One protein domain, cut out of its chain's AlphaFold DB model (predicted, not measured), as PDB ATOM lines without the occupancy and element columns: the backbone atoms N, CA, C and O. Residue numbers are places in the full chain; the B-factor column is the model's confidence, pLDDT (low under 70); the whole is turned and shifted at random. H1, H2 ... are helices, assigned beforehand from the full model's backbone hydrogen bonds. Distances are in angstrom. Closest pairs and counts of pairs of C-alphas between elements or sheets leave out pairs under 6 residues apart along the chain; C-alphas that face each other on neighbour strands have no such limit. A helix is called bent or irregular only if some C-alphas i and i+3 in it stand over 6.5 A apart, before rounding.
ATOM      1  N   ASN A   6      47.927  36.219  14.831       60.53
ATOM      2  CA  ASN A   6      49.350  35.874  14.747       60.53
ATOM      3  C   ASN A   6      50.186  36.367  15.946       60.53
ATOM      4  O   ASN A   6      51.232  35.786  16.224       60.53
ATOM      5  N   HIS A   7      49.752  37.411  16.665       69.19
ATOM      6  CA  HIS A   7      50.434  37.873  17.885       69.19
ATOM      7  C   HIS A   7      50.279  36.835  19.000       69.19
ATOM      8  O   HIS A   7      51.257  36.477  19.646       69.19
ATOM      9  N   ASP A   8      49.069  36.295  19.153       77.19
ATOM     10  CA  ASP A   8      48.759  35.306  20.186       77.19
ATOM     11  C   ASP A   8      49.506  33.984  19.931       77.19
ATOM     12  O   ASP A   8      50.045  33.379  20.859       77.19
ATOM     13  N   LEU A   9      49.611  33.563  18.662       81.19
ATOM     14  CA  LEU A   9      50.414  32.403  18.259       81.19
ATOM     15  C   LEU A   9      51.907  32.605  18.555       81.19
ATOM     16  O   LEU A   9      52.536  31.718  19.127       81.19
ATOM     17  N   CYS A  10      52.466  33.770  18.216       83.56
ATOM     18  CA  CYS A  10      53.864  34.099  18.505       83.56
ATOM     19  C   CYS A  10      54.161  34.049  20.008       83.56
ATOM     20  O   CYS A  10      55.100  33.371  20.418       83.56
ATOM     21  N   ASP A  11      53.309  34.650  20.839       86.12
ATOM     22  CA  ASP A  11      53.483  34.644  22.293       86.12
ATOM     23  C   ASP A  11      53.434  33.226  22.892       86.12
ATOM     24  O   ASP A  11      54.148  32.920  23.852       86.12
ATOM     25  N   LEU A  12      52.584  32.343  22.357       88.88
ATOM     26  CA  LEU A  12      52.503  30.943  22.786       88.88
ATOM     27  C   LEU A  12      53.745  30.145  22.376       88.88
ATOM     28  O   LEU A  12      54.259  29.358  23.177       88.88
ATOM     29  N   VAL A  13      54.234  30.358  21.154       89.75
ATOM     30  CA  VAL A  13      55.434  29.695  20.635       89.75
ATOM     31  C   VAL A  13      56.674  30.166  21.390       89.75
ATOM     32  O   VAL A  13      57.424  29.327  21.881       89.75
ATOM     33  N   GLU A  14      56.847  31.470  21.610       87.31
ATOM     34  CA  GLU A  14      57.972  32.029  22.374       87.31
ATOM     35  C   GLU A  14      58.021  31.503  23.817       87.31
ATOM     36  O   GLU A  14      59.097  31.201  24.339       87.31
ATOM     37  N   LYS A  15      56.863  31.292  24.461       88.06
ATOM     38  CA  LYS A  15      56.793  30.644  25.785       88.06
ATOM     39  C   LYS A  15      57.292  29.200  25.774       88.06
ATOM     40  O   LYS A  15      57.744  28.713  26.811       88.06
ATOM     41  N   LYS A  16      57.169  28.493  24.649       92.69
ATOM     42  CA  LYS A  16      57.577  27.090  24.522       92.69
ATOM     43  C   LYS A  16      59.017  26.948  24.036       92.69
ATOM     44  O   LYS A  16      59.747  26.101  24.548       92.69
ATOM     45  N   CYS A  17      59.409  27.761  23.064       89.62
ATOM     46  CA  CYS A  17      60.715  27.769  22.426       89.62
ATOM     47  C   CYS A  17      61.114  29.205  22.043       89.62
ATOM     48  O   CYS A  17      60.929  29.659  20.917       89.62
ATOM     49  N   CYS A  18      61.706  29.901  23.014       85.88
ATOM     50  CA  CYS A  18      62.175  31.280  22.890       85.88
ATOM     51  C   CYS A  18      63.166  31.445  21.723       85.88
ATOM     52  O   CYS A  18      64.197  30.767  21.692       85.88
ATOM     53  N   ARG A  19      62.878  32.362  20.789       85.00
ATOM     54  CA  ARG A  19      63.736  32.727  19.642       85.00
ATOM     55  C   ARG A  19      64.103  31.593  18.681       85.00
ATOM     56  O   ARG A  19      65.161  31.647  18.052       85.00
ATOM     57  N   VAL A  20      63.247  30.583  18.537       93.50
ATOM     58  CA  VAL A  20      63.496  29.459  17.612       93.50
ATOM     59  C   VAL A  20      62.695  29.578  16.318       93.50
ATOM     60  O   VAL A  20      63.218  29.259  15.251       93.50
ATOM     61  N   VAL A  21      61.444  30.033  16.394       95.31
ATOM     62  CA  VAL A  21      60.515  30.042  15.255       95.31
ATOM     63  C   VAL A  21      60.287  31.476  14.793       95.31
ATOM     64  O   VAL A  21      59.926  32.331  15.594       95.31
ATOM     65  N   SER A  22      60.500  31.741  13.505       95.56
ATOM     66  CA  SER A  22      60.268  33.063  12.919       95.56
ATOM     67  C   SER A  22      58.779  33.351  12.733       95.56
ATOM     68  O   SER A  22      57.966  32.445  12.532       95.56
ATOM     69  N   CYS A  23      58.416  34.628  12.718       94.50
ATOM     70  CA  CYS A  23      57.063  35.065  12.389       94.50
ATOM     71  C   CYS A  23      56.651  34.677  10.963       94.50
ATOM     72  O   CYS A  23      55.486  34.354  10.722       94.50
ATOM     73  N   ALA A  24      57.604  34.652  10.031       95.31
ATOM     74  CA  ALA A  24      57.397  34.151   8.678       95.31
ATOM     75  C   ALA A  24      56.996  32.661   8.653       95.31
ATOM     76  O   ALA A  24      56.077  32.281   7.922       95.31
ATOM     77  N   ASP A  25      57.639  31.815   9.465       96.00
ATOM     78  CA  ASP A  25      57.257  30.403   9.580       96.00
ATOM     79  C   ASP A  25      55.933  30.230  10.334       96.00
ATOM     80  O   ASP A  25      55.099  29.447   9.884       96.00
ATOM     81  N   ILE A  26      55.669  31.013  11.388       94.88
ATOM     82  CA  ILE A  26      54.367  31.008  12.085       94.88
ATOM     83  C   ILE A  26      53.229  31.319  11.111       94.88
ATOM     84  O   ILE A  26      52.234  30.599  11.086       94.88
ATOM     85  N   ALA A  27      53.369  32.357  10.280       94.62
ATOM     86  CA  ALA A  27      52.352  32.708   9.291       94.62
ATOM     87  C   ALA A  27      52.136  31.589   8.258       94.62
ATOM     88  O   ALA A  27      51.003  31.335   7.849       94.62
ATOM     89  N   THR A  28      53.209  30.902   7.858       95.31
ATOM     90  CA  THR A  28      53.130  29.798   6.893       95.31
ATOM     91  C   THR A  28      52.435  28.574   7.500       95.31
ATOM     92  O   THR A  28      51.558  27.997   6.859       95.31
ATOM     93  N   ILE A  29      52.772  28.211   8.741       94.38
ATOM     94  CA  ILE A  29      52.134  27.107   9.475       94.38
ATOM     95  C   ILE A  29      50.660  27.428   9.737       94.38
ATOM     96  O   ILE A  29      49.795  26.621   9.429       94.38
ATOM     97  N   ALA A  30      50.348  28.639  10.203       94.88
ATOM     98  CA  ALA A  30      48.968  29.049  10.450       94.88
ATOM     99  C   ALA A  30      48.106  29.000   9.174       94.88
ATOM    100  O   ALA A  30      46.937  28.611   9.228       94.88
ATOM    101  N   ALA A  31      48.671  29.370   8.018       94.19
ATOM    102  CA  ALA A  31      47.988  29.248   6.734       94.19
ATOM    103  C   ALA A  31      47.731  27.779   6.355       94.19
ATOM    104  O   ALA A  31      46.612  27.445   5.967       94.19
ATOM    105  N   HIS A  32      48.733  26.908   6.505       94.25
ATOM    106  CA  HIS A  32      48.592  25.465   6.295       94.25
ATOM    107  C   HIS A  32      47.510  24.861   7.198       94.25
ATOM    108  O   HIS A  32      46.584  24.212   6.712       94.25
ATOM    109  N   ASP A  33      47.561  25.148   8.497       94.56
ATOM    110  CA  ASP A  33      46.618  24.597   9.467       94.56
ATOM    111  C   ASP A  33      45.198  25.099   9.196       94.56
ATOM    112  O   ASP A  33      44.237  24.345   9.315       94.56
ATOM    113  N   SER A  34      45.042  26.346   8.741       93.44
ATOM    114  CA  SER A  34      43.740  26.879   8.317       93.44
ATOM    115  C   SER A  34      43.170  26.129   7.108       93.44
ATOM    116  O   SER A  34      41.962  25.886   7.042       93.44
ATOM    117  N   ILE A  35      44.022  25.744   6.152       91.75
ATOM    118  CA  ILE A  35      43.640  24.930   4.990       91.75
ATOM    119  C   ILE A  35      43.210  23.535   5.456       91.75
ATOM    120  O   ILE A  35      42.112  23.093   5.110       91.75
ATOM    121  N   PHE A  36      44.011  22.885   6.299       92.56
ATOM    122  CA  PHE A  36      43.699  21.569   6.855       92.56
ATOM    123  C   PHE A  36      42.386  21.571   7.653       92.56
ATOM    124  O   PHE A  36      41.482  20.786   7.363       92.56
ATOM    125  N   LEU A  37      42.218  22.517   8.584       93.38
ATOM    126  CA  LEU A  37      41.010  22.672   9.407       93.38
ATOM    127  C   LEU A  37      39.761  23.005   8.586       93.38
ATOM    128  O   LEU A  37      38.645  22.699   9.004       93.38
ATOM    129  N   SER A  38      39.930  23.582   7.395       90.06
ATOM    130  CA  SER A  38      38.832  23.787   6.447       90.06
ATOM    131  C   SER A  38      38.403  22.493   5.742       90.06
ATOM    132  O   SER A  38      37.459  22.527   4.952       90.06
ATOM    133  N   GLY A  39      39.056  21.359   6.022       86.44
ATOM    134  CA  GLY A  39      38.765  20.026   5.494       86.44
ATOM    135  C   GLY A  39      39.550  19.690   4.230       86.44
ATOM    136  O   GLY A  39      38.991  19.064   3.329       86.44
ATOM    137  N   ARG A  40      40.781  20.201   4.093       86.69
ATOM    138  CA  ARG A  40      41.648  19.985   2.917       86.69
ATOM    139  C   ARG A  40      42.828  19.072   3.272       86.69
ATOM    140  O   ARG A  40      43.107  18.918   4.459       86.69
ATOM    141  N   PRO A  41      43.497  18.450   2.282       81.88
ATOM    142  CA  PRO A  41      44.606  17.542   2.553       81.88
ATOM    143  C   PRO A  41      45.732  18.221   3.335       81.88
ATOM    144  O   PRO A  41      46.084  19.368   3.057       81.88
ATOM    145  N   GLU A  42      46.287  17.489   4.294       89.62
ATOM    146  CA  GLU A  42      47.498  17.875   5.016       89.62
ATOM    147  C   GLU A  42      48.718  17.763   4.093       89.62
ATOM    148  O   GLU A  42      48.769  16.881   3.228       89.62
ATOM    149  N   TYR A  43      49.695  18.657   4.250       90.00
ATOM    150  CA  TYR A  43      50.930  18.624   3.474       90.00
ATOM    151  C   TYR A  43      52.119  19.206   4.241       90.00
ATOM    152  O   TYR A  43      51.984  20.094   5.074       90.00
ATOM    153  N   ASP A  44      53.326  18.751   3.909       92.50
ATOM    154  CA  ASP A  44      54.525  19.256   4.572       92.50
ATOM    155  C   ASP A  44      54.797  20.719   4.209       92.50
ATOM    156  O   ASP A  44      54.875  21.100   3.037       92.50
ATOM    157  N   VAL A  45      55.016  21.541   5.235       93.88
ATOM    158  CA  VAL A  45      55.411  22.941   5.087       93.88
ATOM    159  C   VAL A  45      56.925  23.057   5.259       93.88
ATOM    160  O   VAL A  45      57.430  22.843   6.361       93.88
ATOM    161  N   PRO A  46      57.684  23.454   4.221       94.44
ATOM    162  CA  PRO A  46      59.104  23.753   4.378       94.44
ATOM    163  C   PRO A  46      59.287  24.920   5.351       94.44
ATOM    164  O   PRO A  46      58.634  25.946   5.171       94.44
ATOM    165  N   LEU A  47      60.169  24.775   6.342       94.94
ATOM    166  CA  LEU A  47      60.465  25.774   7.382       94.94
ATOM    167  C   LEU A  47      61.891  26.335   7.245       94.94
ATOM    168  O   LEU A  47      62.660  25.924   6.374       94.94
ATOM    169  N   GLY A  48      62.255  27.265   8.126       95.25
ATOM    170  CA  GLY A  48      63.571  27.899   8.185       95.25
ATOM    171  C   GLY A  48      63.594  29.313   7.608       95.25
ATOM    172  O   GLY A  48      64.677  29.834   7.313       95.25
ATOM    173  N   ARG A  49      62.423  29.938   7.429       96.69
ATOM    174  CA  ARG A  49      62.334  31.348   7.031       96.69
ATOM    175  C   ARG A  49      62.818  32.234   8.165       96.69
ATOM    176  O   ARG A  49      62.769  31.866   9.338       96.69
ATOM    177  N   ARG A  50      63.259  33.432   7.810       96.19
ATOM    178  CA  ARG A  50      63.656  34.478   8.751       96.19
ATOM    179  C   ARG A  50      62.867  35.745   8.502       96.19
ATOM    180  O   ARG A  50      62.452  36.015   7.375       96.19
ATOM    181  N   ASP A  51      62.692  36.506   9.566       95.25
ATOM    182  CA  ASP A  51      61.890  37.714   9.571       95.25
ATOM    183  C   ASP A  51      62.659  38.860   8.927       95.25
ATOM    184  O   ASP A  51      63.852  39.082   9.186       95.25
ATOM    185  N   GLU A  52      61.962  39.581   8.056       92.81
ATOM    186  CA  GLU A  52      62.512  40.752   7.404       92.81
ATOM    187  C   GLU A  52      62.687  41.887   8.412       92.81
ATOM    188  O   GLU A  52      61.872  42.118   9.305       92.81
ATOM    189  N   LEU A  53      63.786  42.620   8.264       90.62
ATOM    190  CA  LEU A  53      64.111  43.702   9.180       90.62
ATOM    191  C   LEU A  53      63.227  44.929   8.925       90.62
ATOM    192  O   LEU A  53      63.054  45.743   9.828       90.62
ATOM    193  N   ALA A  54      62.720  45.120   7.711       86.31
ATOM    194  CA  ALA A  54      61.923  46.277   7.330       86.31
ATOM    195  C   ALA A  54      60.511  45.852   6.928       86.31
ATOM    196  O   ALA A  54      60.325  44.870   6.218       86.31
ATOM    197  N   SER A  55      59.516  46.626   7.354       86.56
ATOM    198  CA  SER A  55      58.159  46.488   6.837       86.56
ATOM    199  C   SER A  55      58.076  47.024   5.406       86.56
ATOM    200  O   SER A  55      58.755  47.991   5.053       86.56
ATOM    201  N   ALA A  56      57.204  46.427   4.595       89.38
ATOM    202  CA  ALA A  56      56.941  46.903   3.243       89.38
ATOM    203  C   ALA A  56      56.361  48.327   3.253       89.38
ATOM    204  O   ALA A  56      55.499  48.666   4.066       89.38
ATOM    205  N   SER A  57      56.803  49.163   2.309       92.94
ATOM    206  CA  SER A  57      56.156  50.457   2.074       92.94
ATOM    207  C   SER A  57      54.799  50.262   1.391       92.94
ATOM    208  O   SER A  57      54.577  49.270   0.691       92.94
ATOM    209  N   VAL A  58      53.895  51.236   1.534       92.56
ATOM    210  CA  VAL A  58      52.590  51.208   0.845       92.56
ATOM    211  C   VAL A  58      52.772  51.098  -0.670       92.56
ATOM    212  O   VAL A  58      52.090  50.304  -1.304       92.56
ATOM    213  N   ASN A  59      53.732  51.832  -1.239       94.44
ATOM    214  CA  ASN A  59      54.003  51.817  -2.678       94.44
ATOM    215  C   ASN A  59      54.532  50.461  -3.170       94.44
ATOM    216  O   ASN A  59      54.106  49.961  -4.207       94.44
ATOM    217  N   GLU A  60      55.440  49.832  -2.416       91.25
ATOM    218  CA  GLU A  60      55.895  48.479  -2.752       91.25
ATOM    219  C   GLU A  60      54.758  47.462  -2.618       91.25
ATOM    220  O   GLU A  60      54.642  46.554  -3.440       91.25
ATOM    221  N   THR A  61      53.872  47.646  -1.639       90.88
ATOM    222  CA  THR A  61      52.706  46.782  -1.434       90.88
ATOM    223  C   THR A  61      51.733  46.875  -2.613       90.88
ATOM    224  O   THR A  61      51.417  45.858  -3.228       90.88
ATOM    225  N   THR A  62      51.308  48.081  -2.995       89.94
ATOM    226  CA  THR A  62      50.354  48.288  -4.100       89.94
ATOM    227  C   THR A  62      50.913  47.866  -5.454       89.94
ATOM    228  O   THR A  62      50.164  47.419  -6.317       89.94
ATOM    229  N   LYS A  63      52.232  47.948  -5.645       90.06
ATOM    230  CA  LYS A  63      52.907  47.472  -6.857       90.06
ATOM    231  C   LYS A  63      52.929  45.945  -6.979       90.06
ATOM    232  O   LYS A  63      53.005  45.427  -8.092       90.06
ATOM    233  N   ASN A  64      52.920  45.229  -5.854       91.44
ATOM    234  CA  ASN A  64      53.103  43.777  -5.811       91.44
ATOM    235  C   ASN A  64      51.808  42.981  -5.604       91.44
ATOM    236  O   ASN A  64      51.827  41.772  -5.847       91.44
ATOM    237  N   LEU A  65      50.723  43.619  -5.158       93.25
ATOM    238  CA  LEU A  65      49.433  42.969  -4.935       93.25
ATOM    239  C   LEU A  65      48.488  43.166  -6.131       93.25
ATOM    240  O   LEU A  65      48.251  44.308  -6.531       93.25
ATOM    241  N   PRO A  66      47.921  42.079  -6.688       94.31
ATOM    242  CA  PRO A  66      46.870  42.190  -7.688       94.31
ATOM    243  C   PRO A  66      45.628  42.899  -7.134       94.31
ATOM    244  O   PRO A  66      45.226  42.674  -5.993       94.31
ATOM    245  N   SER A  67      45.005  43.739  -7.957       93.94
ATOM    246  CA  SER A  67      43.732  44.396  -7.645       93.94
ATOM    247  C   SER A  67      42.559  43.535  -8.129       93.94
ATOM    248  O   SER A  67      42.648  42.955  -9.214       93.94
ATOM    249  N   PRO A  68      41.429  43.488  -7.395       92.75
ATOM    250  CA  PRO A  68      40.240  42.741  -7.815       92.75
ATOM    251  C   PRO A  68      39.609  43.266  -9.115       92.75
ATOM    252  O   PRO A  68      38.806  42.567  -9.725       92.75
ATOM    253  N   ALA A  69      39.968  44.478  -9.550       91.56
ATOM    254  CA  ALA A  69      39.500  45.066 -10.804       91.56
ATOM    255  C   ALA A  69      40.346  44.665 -12.031       91.56
ATOM    256  O   ALA A  69      40.033  45.074 -13.149       91.56
ATOM    257  N   GLN A  70      41.442  43.921 -11.846       92.75
ATOM    258  CA  GLN A  70      42.318  43.524 -12.949       92.75
ATOM    259  C   GLN A  70      41.724  42.382 -13.779       92.75
ATOM    260  O   GLN A  70      41.091  41.470 -13.249       92.75
ATOM    261  N   SER A  71      41.993  42.394 -15.086       92.19
ATOM    262  CA  SER A  71      41.684  41.260 -15.961       92.19
ATOM    263  C   SER A  71      42.581  40.057 -15.653       92.19
ATOM    264  O   SER A  71      43.685  40.204 -15.121       92.19
ATOM    265  N   ALA A  72      42.160  38.860 -16.074       92.19
ATOM    266  CA  ALA A  72      42.976  37.652 -15.950       92.19
ATOM    267  C   ALA A  72      44.373  37.838 -16.573       92.19
ATOM    268  O   ALA A  72      45.378  37.577 -15.918       92.19
ATOM    269  N   SER A  73      44.457  38.395 -17.784       94.25
ATOM    270  CA  SER A  73      45.729  38.704 -18.451       94.25
ATOM    271  C   SER A  73      46.646  39.645 -17.656       94.25
ATOM    272  O   SER A  73      47.861  39.444 -17.626       94.25
ATOM    273  N   GLN A  74      46.091  40.643 -16.960       95.06
ATOM    274  CA  GLN A  74      46.859  41.548 -16.101       95.06
ATOM    275  C   GLN A  74      47.377  40.839 -14.847       95.06
ATOM    276  O   GLN A  74      48.541  41.021 -14.482       95.06
ATOM    277  N   ILE A  75      46.545  40.008 -14.214       95.88
ATOM    278  CA  ILE A  75      46.931  39.208 -13.043       95.88
ATOM    279  C   ILE A  75      48.030  38.209 -13.429       95.88
ATOM    280  O   ILE A  75      49.055  38.129 -12.747       95.88
ATOM    281  N   LEU A  76      47.866  37.509 -14.555       96.19
ATOM    282  CA  LEU A  76      48.864  36.589 -15.104       96.19
ATOM    283  C   LEU A  76      50.197  37.302 -15.352       96.19
ATOM    284  O   LEU A  76      51.235  36.834 -14.894       96.19
ATOM    285  N   ALA A  77      50.183  38.467 -16.004       95.56
ATOM    286  CA  ALA A  77      51.397  39.239 -16.261       95.56
ATOM    287  C   ALA A  77      52.071  39.744 -14.971       95.56
ATOM    288  O   ALA A  77      53.301  39.805 -14.888       95.56
ATOM    289  N   ALA A  78      51.288  40.113 -13.955       94.88
ATOM    290  CA  ALA A  78      51.814  40.547 -12.666       94.88
ATOM    291  C   ALA A  78      52.484  39.392 -11.907       94.88
ATOM    292  O   ALA A  78      53.600  39.551 -11.405       94.88
ATOM    293  N   LEU A  79      51.841  38.225 -11.861       96.19
ATOM    294  CA  LEU A  79      52.327  37.060 -11.118       96.19
ATOM    295  C   LEU A  79      53.403  36.268 -11.872       96.19
ATOM    296  O   LEU A  79      54.265  35.664 -11.231       96.19
ATOM    297  N   ALA A  80      53.473  36.381 -13.199       96.00
ATOM    298  CA  ALA A  80      54.595  35.877 -13.990       96.00
ATOM    299  C   ALA A  80      55.941  36.478 -13.545       96.00
ATOM    300  O   ALA A  80      56.953  35.781 -13.524       96.00
ATOM    301  N   LYS A  81      55.962  37.736 -13.074       94.94
ATOM    302  CA  LYS A  81      57.167  38.367 -12.490       94.94
ATOM    303  C   LYS A  81      57.634  37.691 -11.197       94.94
ATOM    304  O   LYS A  81      58.779  37.866 -10.795       94.94
ATOM    305  N   LYS A  82      56.755  36.924 -10.547       94.69
ATOM    306  CA  LYS A  82      57.033  36.093  -9.367       94.69
ATOM    307  C   LYS A  82      57.176  34.612  -9.746       94.69
ATOM    308  O   LYS A  82      57.088  33.743  -8.888       94.69
ATOM    309  N   SER A  83      57.429  34.325 -11.026       95.62
ATOM    310  CA  SER A  83      57.600  32.977 -11.579       95.62
ATOM    311  C   SER A  83      56.371  32.072 -11.446       95.62
ATOM    312  O   SER A  83      56.516  30.849 -11.409       95.62
ATOM    313  N   PHE A  84      55.165  32.638 -11.375       96.81
ATOM    314  CA  PHE A  84      53.925  31.867 -11.446       96.81
ATOM    315  C   PHE A  84      53.407  31.770 -12.875       96.81
ATOM    316  O   PHE A  84      53.333  32.769 -13.589       96.81
ATOM    317  N   ASP A  85      53.025  30.561 -13.271       96.50
ATOM    318  CA  ASP A  85      52.323  30.308 -14.525       96.50
ATOM    319  C   ASP A  85      50.797  30.394 -14.345       96.50
ATOM    320  O   ASP A  85      50.286  30.582 -13.236       96.50
ATOM    321  N   ALA A  86      50.054  30.251 -15.446       97.00
ATOM    322  CA  ALA A  86      48.594  30.298 -15.419       97.00
ATOM    323  C   ALA A  86      47.982  29.235 -14.499       97.00
ATOM    324  O   ALA A  86      47.027  29.531 -13.780       97.00
ATOM    325  N   THR A  87      48.566  28.036 -14.453       97.25
ATOM    326  CA  THR A  87      48.124  26.968 -13.554       97.25
ATOM    327  C   THR A  87      48.244  27.407 -12.105       97.25
ATOM    328  O   THR A  87      47.278  27.289 -11.357       97.25
ATOM    329  N   ASN A  88      49.385  27.966 -11.698       97.69
ATOM    330  CA  ASN A  88      49.587  28.454 -10.338       97.69
ATOM    331  C   ASN A  88      48.591  29.566  -9.988       97.69
ATOM    332  O   ASN A  88      48.003  29.524  -8.911       97.69
ATOM    333  N   VAL A  89      48.370  30.526 -10.891       97.25
ATOM    334  CA  VAL A  89      47.446  31.646 -10.654       97.25
ATOM    335  C   VAL A  89      46.006  31.162 -10.495       97.25
ATOM    336  O   VAL A  89      45.351  31.527  -9.519       97.25
ATOM    337  N   VAL A  90      45.515  30.314 -11.402       96.88
ATOM    338  CA  VAL A  90      44.152  29.761 -11.322       96.88
ATOM    339  C   VAL A  90      43.986  28.933 -10.051       96.88
ATOM    340  O   VAL A  90      43.004  29.088  -9.331       96.88
ATOM    341  N   THR A  91      44.983  28.110  -9.734       96.38
ATOM    342  CA  THR A  91      44.968  27.265  -8.540       96.38
ATOM    343  C   THR A  91      44.903  28.098  -7.256       96.38
ATOM    344  O   THR A  91      44.026  27.873  -6.426       96.38
ATOM    345  N   LEU A  92      45.794  29.083  -7.090       96.56
ATOM    346  CA  LEU A  92      45.818  29.948  -5.902       96.56
ATOM    347  C   LEU A  92      44.550  30.799  -5.790       96.56
ATOM    348  O   LEU A  92      44.083  31.051  -4.683       96.56
ATOM    349  N   SER A  93      43.947  31.180  -6.919       96.38
ATOM    350  CA  SER A  93      42.649  31.871  -6.932       96.38
ATOM    351  C   SER A  93      41.527  31.017  -6.326       96.38
ATOM    352  O   SER A  93      40.549  31.561  -5.814       96.38
ATOM    353  N   GLY A  94      41.690  29.689  -6.300       93.75
ATOM    354  CA  GLY A  94      40.801  28.765  -5.597       93.75
ATOM    355  C   GLY A  94      40.732  28.992  -4.083       93.75
ATOM    356  O   GLY A  94      39.756  28.579  -3.460       93.75
ATOM    357  N   ALA A  95      41.686  29.716  -3.480       93.94
ATOM    358  CA  ALA A  95      41.620  30.113  -2.070       93.94
ATOM    359  C   ALA A  95      40.373  30.960  -1.742       93.94
ATOM    360  O   ALA A  95      39.903  30.941  -0.607       93.94
ATOM    361  N   HIS A  96      39.771  31.624  -2.738       94.31
ATOM    362  CA  HIS A  96      38.495  32.333  -2.594       94.31
ATOM    363  C   HIS A  96      37.276  31.409  -2.382       94.31
ATOM    364  O   HIS A  96      36.153  31.896  -2.275       94.31
ATOM    365  N   THR A  97      37.461  30.086  -2.298       91.75
ATOM    366  CA  THR A  97      36.409  29.140  -1.884       91.75
ATOM    367  C   THR A  97      35.919  29.370  -0.446       91.75
ATOM    368  O   THR A  97      34.810  28.962  -0.106       91.75
ATOM    369  N   ILE A  98      36.720  30.041   0.386       90.81
ATOM    370  CA  ILE A  98      36.387  30.450   1.755       90.81
ATOM    371  C   ILE A  98      36.699  31.936   1.965       90.81
ATOM    372  O   ILE A  98      37.452  32.546   1.208       90.81
ATOM    373  N   GLY A  99      36.148  32.512   3.035       92.56
ATOM    374  CA  GLY A  99      36.409  33.895   3.437       92.56
ATOM    375  C   GLY A  99      35.293  34.867   3.059       92.56
ATOM    376  O   GLY A  99      34.158  34.474   2.791       92.56
ATOM    377  N   LEU A 100      35.613  36.161   3.109       94.94
ATOM    378  CA  LEU A 100      34.677  37.268   2.913       94.94
ATOM    379  C   LEU A 100      35.309  38.340   2.017       94.94
ATOM    380  O   LEU A 100      36.499  38.625   2.134       94.94
ATOM    381  N   GLY A 101      34.500  38.969   1.162       93.44
ATOM    382  CA  GLY A 101      34.892  40.123   0.349       93.44
ATOM    383  C   GLY A 101      34.141  41.380   0.779       93.44
ATOM    384  O   GLY A 101      32.923  41.348   0.950       93.44
ATOM    385  N   HIS A 102      34.849  42.497   0.945       96.62
ATOM    386  CA  HIS A 102      34.216  43.784   1.238       96.62
ATOM    387  C   HIS A 102      33.565  44.370  -0.025       96.62
ATOM    388  O   HIS A 102      34.122  44.243  -1.113       96.62
ATOM    389  N   CYS A 103      32.427  45.066   0.111       94.75
ATOM    390  CA  CYS A 103      31.668  45.598  -1.033       94.75
ATOM    391  C   CYS A 103      32.531  46.428  -1.995       94.75
ATOM    392  O   CYS A 103      32.462  46.235  -3.205       94.75
ATOM    393  N   GLY A 104      33.407  47.288  -1.462       94.75
ATOM    394  CA  GLY A 104      34.299  48.134  -2.268       94.75
ATOM    395  C   GLY A 104      35.256  47.376  -3.201       94.75
ATOM    396  O   GLY A 104      35.857  47.989  -4.071       94.75
ATOM    397  N   SER A 105      35.404  46.057  -3.047       93.69
ATOM    398  CA  SER A 105      36.215  45.224  -3.940       93.69
ATOM    399  C   SER A 105      35.497  44.826  -5.234       93.69
ATOM    400  O   SER A 105      36.155  44.352  -6.153       93.69
ATOM    401  N   PHE A 106      34.170  44.970  -5.314       92.19
ATOM    402  CA  PHE A 106      33.381  44.519  -6.470       92.19
ATOM    403  C   PHE A 106      32.183  45.416  -6.818       92.19
ATOM    404  O   PHE A 106      31.488  45.135  -7.791       92.19
ATOM    405  N   THR A 107      31.924  46.495  -6.072       93.06
ATOM    406  CA  THR A 107      30.816  47.430  -6.347       93.06
ATOM    407  C   THR A 107      30.852  48.028  -7.748       93.06
ATOM    408  O   THR A 107      29.791  48.243  -8.329       93.06
ATOM    409  N   ASP A 108      32.040  48.218  -8.320       91.38
ATOM    410  CA  ASP A 108      32.212  48.756  -9.678       91.38
ATOM    411  C   ASP A 108      31.693  47.797 -10.760       91.38
ATOM    412  O   ASP A 108      31.414  48.209 -11.881       91.38
ATOM    413  N   ARG A 109      31.512  46.512 -10.424       89.56
ATOM    414  CA  ARG A 109      30.875  45.521 -11.303       89.56
ATOM    415  C   ARG A 109      29.349  45.510 -11.180       89.56
ATOM    416  O   ARG A 109      28.684  44.797 -11.925       89.56
ATOM    417  N   LEU A 110      28.790  46.255 -10.225       89.62
ATOM    418  CA  LEU A 110      27.353  46.310  -9.948       89.62
ATOM    419  C   LEU A 110      26.719  47.629 -10.401       89.62
ATOM    420  O   LEU A 110      25.558  47.622 -10.806       89.62
ATOM    421  N   TYR A 111      27.453  48.744 -10.321       90.44
ATOM    422  CA  TYR A 111      26.905  50.084 -10.536       90.44
ATOM    423  C   TYR A 111      27.810  50.982 -11.397       90.44
ATOM    424  O   TYR A 111      29.030  50.872 -11.318       90.44
ATOM    425  N   PRO A 112      27.226  51.929 -12.164       93.38
ATOM    426  CA  PRO A 112      25.782  52.102 -12.377       93.38
ATOM    427  C   PRO A 112      25.185  51.018 -13.284       93.38
ATOM    428  O   PRO A 112      23.992  50.739 -13.195       93.38
ATOM    429  N   THR A 113      26.017  50.386 -14.110       90.38
ATOM    430  CA  THR A 113      25.620  49.324 -15.032       90.38
ATOM    431  C   THR A 113      26.277  48.018 -14.593       90.38
ATOM    432  O   THR A 113      27.505  47.979 -14.522       90.38
ATOM    433  N   PRO A 114      25.501  46.955 -14.320       88.56
ATOM    434  CA  PRO A 114      26.059  45.658 -13.967       88.56
ATOM    435  C   PRO A 114      26.937  45.080 -15.078       88.56
ATOM    436  O   PRO A 114      26.589  45.136 -16.259       88.56
ATOM    437  N   ASP A 115      28.052  44.477 -14.680       86.25
ATOM    438  CA  ASP A 115      28.928  43.716 -15.560       86.25
ATOM    439  C   ASP A 115      28.165  42.499 -16.127       86.25
ATOM    440  O   ASP A 115      27.688  41.666 -15.348       86.25
ATOM    441  N   PRO A 116      28.062  42.343 -17.462       83.06
ATOM    442  CA  PRO A 116      27.411  41.187 -18.080       83.06
ATOM    443  C   PRO A 116      27.994  39.838 -17.641       83.06
ATOM    444  O   PRO A 116      27.267  38.844 -17.596       83.06
ATOM    445  N   ALA A 117      29.278  39.791 -17.271       80.12
ATOM    446  CA  ALA A 117      29.922  38.584 -16.759       80.12
ATOM    447  C   ALA A 117      29.419  38.177 -15.359       80.12
ATOM    448  O   ALA A 117      29.671  37.057 -14.923       80.12
ATOM    449  N   MET A 118      28.705  39.055 -14.646       75.88
ATOM    450  CA  MET A 118      28.029  38.725 -13.384       75.88
ATOM    451  C   MET A 118      26.626  38.134 -13.580       75.88
ATOM    452  O   MET A 118      25.958  37.805 -12.593       75.88
ATOM    453  N   GLU A 119      26.144  37.984 -14.818       69.94
ATOM    454  CA  GLU A 119      24.838  37.376 -15.042       69.94
ATOM    455  C   GLU A 119      24.809  35.881 -14.691       69.94
ATOM    456  O   GLU A 119      25.676  35.089 -15.053       69.94
ATOM    457  N   LYS A 120      23.736  35.489 -13.998       58.09
ATOM    458  CA  LYS A 120      23.604  34.278 -13.170       58.09
ATOM    459  C   LYS A 120      23.589  32.928 -13.903       58.09
ATOM    460  O   LYS A 120      23.265  31.920 -13.278       58.09
ATOM    461  N   SER A 121      23.887  32.863 -15.198       62.88
ATOM    462  CA  SER A 121      23.879  31.579 -15.909       62.88
ATOM    463  C   SER A 121      25.294  31.037 -16.084       62.88
ATOM    464  O   SER A 121      26.132  31.646 -16.744       62.88
ATOM    465  N   PHE A 122      25.536  29.838 -15.545       55.50
ATOM    466  CA  PHE A 122      26.780  29.081 -15.737       55.50
ATOM    467  C   PHE A 122      27.121  28.902 -17.232       55.50
ATOM    468  O   PHE A 122      28.281  28.877 -17.619       55.50
ATOM    469  N   ALA A 123      26.101  28.876 -18.102       53.88
ATOM    470  CA  ALA A 123      26.258  28.815 -19.554       53.88
ATOM    471  C   ALA A 123      26.874  30.086 -20.185       53.88
ATOM    472  O   ALA A 123      27.505  29.985 -21.236       53.88
ATOM    473  N   ARG A 124      26.719  31.270 -19.566       60.47
ATOM    474  CA  ARG A 124      27.389  32.511 -20.004       60.47
ATOM    475  C   ARG A 124      28.791  32.659 -19.432       60.47
ATOM    476  O   ARG A 124      29.601  33.308 -20.082       60.47
ATOM    477  N   ALA A 125      29.095  32.051 -18.284       62.00
ATOM    478  CA  ALA A 125      30.408  32.173 -17.643       62.00
ATOM    479  C   ALA A 125      31.551  31.830 -18.618       62.00
ATOM    480  O   ALA A 125      32.450  32.642 -18.816       62.00
ATOM    481  N   TYR A 126      31.416  30.729 -19.369       61.97
ATOM    482  CA  TYR A 126      32.378  30.313 -20.397       61.97
ATOM    483  C   TYR A 126      32.635  31.335 -21.517       61.97
ATOM    484  O   TYR A 126      33.686  31.281 -22.153       61.97
ATOM    485  N   GLN A 127      31.686  32.236 -21.801       61.12
ATOM    486  CA  GLN A 127      31.848  33.271 -22.832       61.12
ATOM    487  C   GLN A 127      32.733  34.430 -22.362       61.12
ATOM    488  O   GLN A 127      33.303  35.128 -23.196       61.12
ATOM    489  N   TYR A 128      32.844  34.628 -21.047       66.69
ATOM    490  CA  TYR A 128      33.587  35.727 -20.430       66.69
ATOM    491  C   TYR A 128      34.883  35.264 -19.752       66.69
ATOM    492  O   TYR A 128      35.602  36.078 -19.175       66.69
ATOM    493  N   GLU A 129      35.196  33.970 -19.829       75.81
ATOM    494  CA  GLU A 129      36.449  33.413 -19.331       75.81
ATOM    495  C   GLU A 129      37.612  33.703 -20.281       75.81
ATOM    496  O   GLU A 129      37.511  33.579 -21.504       75.81
ATOM    497  N   ASP A 130      38.754  34.056 -19.696       87.38
ATOM    498  CA  ASP A 130      39.992  34.243 -20.438       87.38
ATOM    499  C   ASP A 130      40.450  32.893 -21.033       87.38
ATOM    500  O   ASP A 130      40.632  31.928 -20.273       87.38
ATOM    501  N   PRO A 131      40.669  32.797 -22.363       89.88
ATOM    502  CA  PRO A 131      41.031  31.545 -23.025       89.88
ATOM    503  C   PRO A 131      42.280  30.868 -22.455       89.88
ATOM    504  O   PRO A 131      42.385  29.647 -22.521       89.88
ATOM    505  N   THR A 132      43.220  31.631 -21.884       92.06
ATOM    506  CA  THR A 132      44.442  31.092 -21.269       92.06
ATOM    507  C   THR A 132      44.156  30.330 -19.973       92.06
ATOM    508  O   THR A 132      44.929  29.453 -19.596       92.06
ATOM    509  N   THR A 133      43.052  30.635 -19.290       93.38
ATOM    510  CA  THR A 133      42.715  30.047 -17.980       93.38
ATOM    511  C   THR A 133      41.516  29.105 -18.011       93.38
ATOM    512  O   THR A 133      41.435  28.214 -17.166       93.38
ATOM    513  N   ARG A 134      40.626  29.246 -19.001       91.44
ATOM    514  CA  ARG A 134      39.366  28.496 -19.131       91.44
ATOM    515  C   ARG A 134      39.519  26.985 -18.963       91.44
ATOM    516  O   ARG A 134      38.769  26.355 -18.218       91.44
ATOM    517  N   ASP A 135      40.490  26.387 -19.647       93.12
ATOM    518  CA  ASP A 135      40.646  24.928 -19.641       93.12
ATOM    519  C   ASP A 135      41.147  24.419 -18.277       93.12
ATOM    520  O   ASP A 135      40.748  23.342 -17.833       93.12
ATOM    521  N   ILE A 136      41.945  25.230 -17.572       94.94
ATOM    522  CA  ILE A 136      42.439  24.952 -16.215       94.94
ATOM    523  C   ILE A 136      41.294  25.076 -15.198       94.94
ATOM    524  O   ILE A 136      41.119  24.212 -14.344       94.94
ATOM    525  N   VAL A 137      40.469  26.121 -15.312       93.12
ATOM    526  CA  VAL A 137      39.267  26.286 -14.475       93.12
ATOM    527  C   VAL A 137      38.320  25.100 -14.673       93.12
ATOM    528  O   VAL A 137      37.830  24.514 -13.709       93.12
ATOM    529  N   THR A 138      38.106  24.698 -15.928       91.88
ATOM    530  CA  THR A 138      37.220  23.581 -16.274       91.88
ATOM    531  C   THR A 138      37.730  22.245 -15.746       91.88
ATOM    532  O   THR A 138      36.917  21.416 -15.335       91.88
ATOM    533  N   SER A 139      39.044  22.001 -15.770       94.69
ATOM    534  CA  SER A 139      39.606  20.754 -15.246       94.69
ATOM    535  C   SER A 139      39.440  20.670 -13.729       94.69
ATOM    536  O   SER A 139      38.924  19.669 -13.245       94.69
ATOM    537  N   PHE A 140      39.737  21.743 -12.994       94.81
ATOM    538  CA  PHE A 140      39.552  21.796 -11.539       94.81
ATOM    539  C   PHE A 140      38.083  21.726 -11.111       94.81
ATOM    540  O   PHE A 140      37.768  21.130 -10.086       94.81
ATOM    541  N   ALA A 141      37.162  22.283 -11.902       92.00
ATOM    542  CA  ALA A 141      35.728  22.172 -11.632       92.00
ATOM    543  C   ALA A 141      35.194  20.734 -11.788       92.00
ATOM    544  O   ALA A 141      34.181  20.386 -11.183       92.00
ATOM    545  N   LYS A 142      35.847  19.908 -12.618       94.62
ATOM    546  CA  LYS A 142      35.479  18.501 -12.851       94.62
ATOM    547  C   LYS A 142      36.218  17.534 -11.933       94.62
ATOM    548  O   LYS A 142      35.700  16.455 -11.666       94.62
ATOM    549  N   ASP A 143      37.410  17.913 -11.486       95.50
ATOM    550  CA  ASP A 143      38.314  17.073 -10.716       95.50
ATOM    551  C   ASP A 143      38.859  17.847  -9.510       95.50
ATOM    552  O   ASP A 143      39.799  18.645  -9.596       95.50
ATOM    553  N   LEU A 144      38.217  17.605  -8.368       92.31
ATOM    554  CA  LEU A 144      38.569  18.240  -7.106       92.31
ATOM    555  C   LEU A 144      39.896  17.706  -6.537       92.31
ATOM    556  O   LEU A 144      40.598  18.441  -5.842       92.31
ATOM    557  N   GLU A 145      40.258  16.457  -6.834       93.62
ATOM    558  CA  GLU A 145      41.516  15.857  -6.379       93.62
ATOM    559  C   GLU A 145      42.699  16.499  -7.106       93.62
ATOM    560  O   GLU A 145      43.639  16.972  -6.462       93.62
ATOM    561  N   LEU A 146      42.587  16.655  -8.429       95.56
ATOM    562  CA  LEU A 146      43.545  17.407  -9.236       95.56
ATOM    563  C   LEU A 146      43.695  18.850  -8.739       95.56
ATOM    564  O   LEU A 146      44.814  19.361  -8.662       95.56
ATOM    565  N   PHE A 147      42.589  19.522  -8.398       95.19
ATOM    566  CA  PHE A 147      42.657  20.866  -7.821       95.19
ATOM    567  C   PHE A 147      43.498  20.880  -6.541       95.19
ATOM    568  O   PHE A 147      44.403  21.708  -6.428       95.19
ATOM    569  N   PHE A 148      43.244  19.972  -5.593       93.44
ATOM    570  CA  PHE A 148      43.981  19.951  -4.329       93.44
ATOM    571  C   PHE A 148      45.455  19.589  -4.497       93.44
ATOM    572  O   PHE A 148      46.297  20.239  -3.877       93.44
ATOM    573  N   GLU A 149      45.783  18.638  -5.374       94.25
ATOM    574  CA  GLU A 149      47.173  18.316  -5.716       94.25
ATOM    575  C   GLU A 149      47.911  19.574  -6.195       94.25
ATOM    576  O   GLU A 149      48.978  19.934  -5.687       94.25
ATOM    577  N   ARG A 150      47.311  20.314  -7.135       96.38
ATOM    578  CA  ARG A 150      47.898  21.558  -7.642       96.38
ATOM    579  C   ARG A 150      47.935  22.643  -6.575       96.38
ATOM    580  O   ARG A 150      48.902  23.407  -6.544       96.38
ATOM    581  N   PHE A 151      46.927  22.716  -5.709       95.25
ATOM    582  CA  PHE A 151      46.823  23.723  -4.655       95.25
ATOM    583  C   PHE A 151      47.962  23.617  -3.652       95.25
ATOM    584  O   PHE A 151      48.612  24.625  -3.377       95.25
ATOM    585  N   VAL A 152      48.288  22.407  -3.200       93.69
ATOM    586  CA  VAL A 152      49.440  22.156  -2.322       93.69
ATOM    587  C   VAL A 152      50.748  22.616  -2.974       93.69
ATOM    588  O   VAL A 152      51.536  23.340  -2.358       93.69
ATOM    589  N   LEU A 153      50.963  22.267  -4.247       95.00
ATOM    590  CA  LEU A 153      52.167  22.666  -4.985       95.00
ATOM    591  C   LEU A 153      52.265  24.189  -5.142       95.00
ATOM    592  O   LEU A 153      53.333  24.776  -4.943       95.00
ATOM    593  N   ALA A 154      51.155  24.846  -5.476       96.38
ATOM    594  CA  ALA A 154      51.117  26.289  -5.675       96.38
ATOM    595  C   ALA A 154      51.291  27.059  -4.355       96.38
ATOM    596  O   ALA A 154      52.051  28.027  -4.320       96.38
ATOM    597  N   MET A 155      50.661  26.608  -3.264       95.44
ATOM    598  CA  MET A 155      50.829  27.181  -1.921       95.44
ATOM    599  C   MET A 155      52.263  27.021  -1.415       95.44
ATOM    600  O   MET A 155      52.840  27.980  -0.904       95.44
ATOM    601  N   THR A 156      52.875  25.851  -1.622       94.50
ATOM    602  CA  THR A 156      54.282  25.603  -1.263       94.50
ATOM    603  C   THR A 156      55.214  26.543  -2.021       94.50
ATOM    604  O   THR A 156      56.070  27.192  -1.419       94.50
ATOM    605  N   LYS A 157      55.005  26.691  -3.335       95.88
ATOM    606  CA  LYS A 157      55.765  27.627  -4.172       95.88
ATOM    607  C   LYS A 157      55.573  29.081  -3.729       95.88
ATOM    608  O   LYS A 157      56.545  29.828  -3.651       95.88
ATOM    609  N   MET A 158      54.346  29.484  -3.398       96.00
ATOM    610  CA  MET A 158      54.040  30.831  -2.905       96.00
ATOM    611  C   MET A 158      54.706  31.126  -1.566       96.00
ATOM    612  O   MET A 158      55.310  32.187  -1.406       96.00
ATOM    613  N   GLY A 159      54.668  30.174  -0.636       94.19
ATOM    614  CA  GLY A 159      55.350  30.278   0.651       94.19
ATOM    615  C   GLY A 159      56.872  30.354   0.528       94.19
ATOM    616  O   GLY A 159      57.547  30.592   1.525       94.19
ATOM    617  N   GLN A 160      57.436  30.145  -0.663       93.56
ATOM    618  CA  GLN A 160      58.870  30.212  -0.933       93.56
ATOM    619  C   GLN A 160      59.285  31.436  -1.772       93.56
ATOM    620  O   GLN A 160      60.398  31.502  -2.298       93.56
ATOM    621  N   LEU A 161      58.433  32.451  -1.890       92.94
ATOM    622  CA  LEU A 161      58.810  33.683  -2.575       92.94
ATOM    623  C   LEU A 161      59.659  34.593  -1.686       92.94
ATOM    624  O   LEU A 161      59.253  34.946  -0.586       92.94
ATOM    625  N   GLY A 162      60.815  35.022  -2.198       88.12
ATOM    626  CA  GLY A 162      61.614  36.093  -1.588       88.12
ATOM    627  C   GLY A 162      62.121  35.809  -0.168       88.12
ATOM    628  O   GLY A 162      62.452  36.748   0.546       88.12
ATOM    629  N   LEU A 163      62.177  34.540   0.246       92.50
ATOM    630  CA  LEU A 163      62.557  34.151   1.605       92.50
ATOM    631  C   LEU A 163      63.976  34.568   1.996       92.50
ATOM    632  O   LEU A 163      64.937  34.431   1.235       92.50
ATOM    633  N   LEU A 164      64.099  34.973   3.256       93.31
ATOM    634  CA  LEU A 164      65.367  35.095   3.957       93.31
ATOM    635  C   LEU A 164      65.658  33.786   4.702       93.31
ATOM    636  O   LEU A 164      64.787  33.247   5.381       93.31
ATOM    637  N   THR A 165      66.884  33.277   4.574       92.31
ATOM    638  CA  THR A 165      67.350  32.033   5.213       92.31
ATOM    639  C   THR A 165      68.752  32.190   5.788       92.31
ATOM    640  O   THR A 165      69.464  33.166   5.515       92.31
ATOM    641  N   GLY A 166      69.168  31.212   6.597       92.25
ATOM    642  CA  GLY A 166      70.500  31.172   7.193       92.25
ATOM    643  C   GLY A 166      70.698  32.316   8.183       92.25
ATOM    644  O   GLY A 166      70.092  32.326   9.247       92.25
TER     645      GLY A 166
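What this domain is: This is residues 6 to 166 of the 180 residues of the protein "Peroxidase" of Eucalyptus grandis (UniProt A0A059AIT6). A loose cluster of crossed helices has H5 in its middle, with H8 crossing it and H4 and H7 packed at its first residues, while the perpendicular pair H1 and H2 lies toward one end of the longest axis and the small helix H6 toward the other. Two long stretches with no named element, residues 38 to 57 and 98 to 121, loop round this cluster, and residues 53 to 62 stick out. The printed part has 161 residues with eight named helices, H1 to H8 in order along the chain, and no named strand; its class is all helix. It is only just loose, close to compact, with a radius of gyration of the C-alphas of 18.4 A and spans of 55 by 37 by 28 A.

Where its parts are: H1, residues 6 to 16, begins at C-alpha 6 (49.350, 35.874, 14.747) and is 15.5 A long from first to last C-alpha. H2, residues 23 to 37, is 20.5 A long. H3 holds residues 58 to 64 and H4 residues 72 to 80. H5, residues 86 to 97, is 18.2 A long and begins at C-alpha 86 (48.594, 30.298, -15.419). H6 holds residues 122 to 128. H7, residues 131 to 142, is 17.4 A long and irregular, with C-alphas 132 and 135 lying 7.4 A apart. H8, residues 144 to 158, is 20.4 A long and ends at C-alpha 158 (54.040, 30.831, -2.905).

How they stand to each other: H5 is the hub. It touches H8 about perpendicular, at 75 degrees, the closest C-alphas being those of Asn 88 and Ala 154, 5.4 A apart. With residues 86 to 90 alone it touches H7, at a steep tilt of 51 degrees, the same way; the closest C-alphas, of Ala 86 and Thr 133, are 6.4 A apart. With residues 86 to 89 alone it touches H4, only just about perpendicular at 70.1 degrees, the closest C-alphas being those of Leu 76 and Ala 86, 6.3 A apart. H7 and H8 only just touch, with 3 pairs of C-alphas within 8 A, and only at the corner; Phe 140 and Phe 147 have the closest C-alphas, 4.9 A apart. H6 is close to H7 but not clearly touching, with the closest C-alphas, of Tyr 126 and Arg 134, 7.3 A apart. H3 is likewise close to H4, at 7.7 A between the C-alphas of Asn 64 and Ala 78. H2 and H8 are near each other. H2 touches H1 with residues 23 to 27 alone, at 74 degrees, about perpendicular; the closest C-alphas, of Cys 10 and Cys 23, are 7.0 A apart. Every O i to N i+4 pair is within hydrogen-bond range in H1, H2, H3, H4 and H8, against 5 of 8 in H5, 6 of 8 in H7 and 0 of 3 in H6, where 3 of 4 O i to N i+3 pairs are within range.

The domain as a whole: The two C-alphas farthest apart are those of Cys 18 and Thr 113, at 55.7 A. The printed part has no cut. The links H2 to H3 and H5 to H6 are long. The mean pLDDT of the printed part is 90.1, with residues 6 to 7 and 119 to 128 under 70.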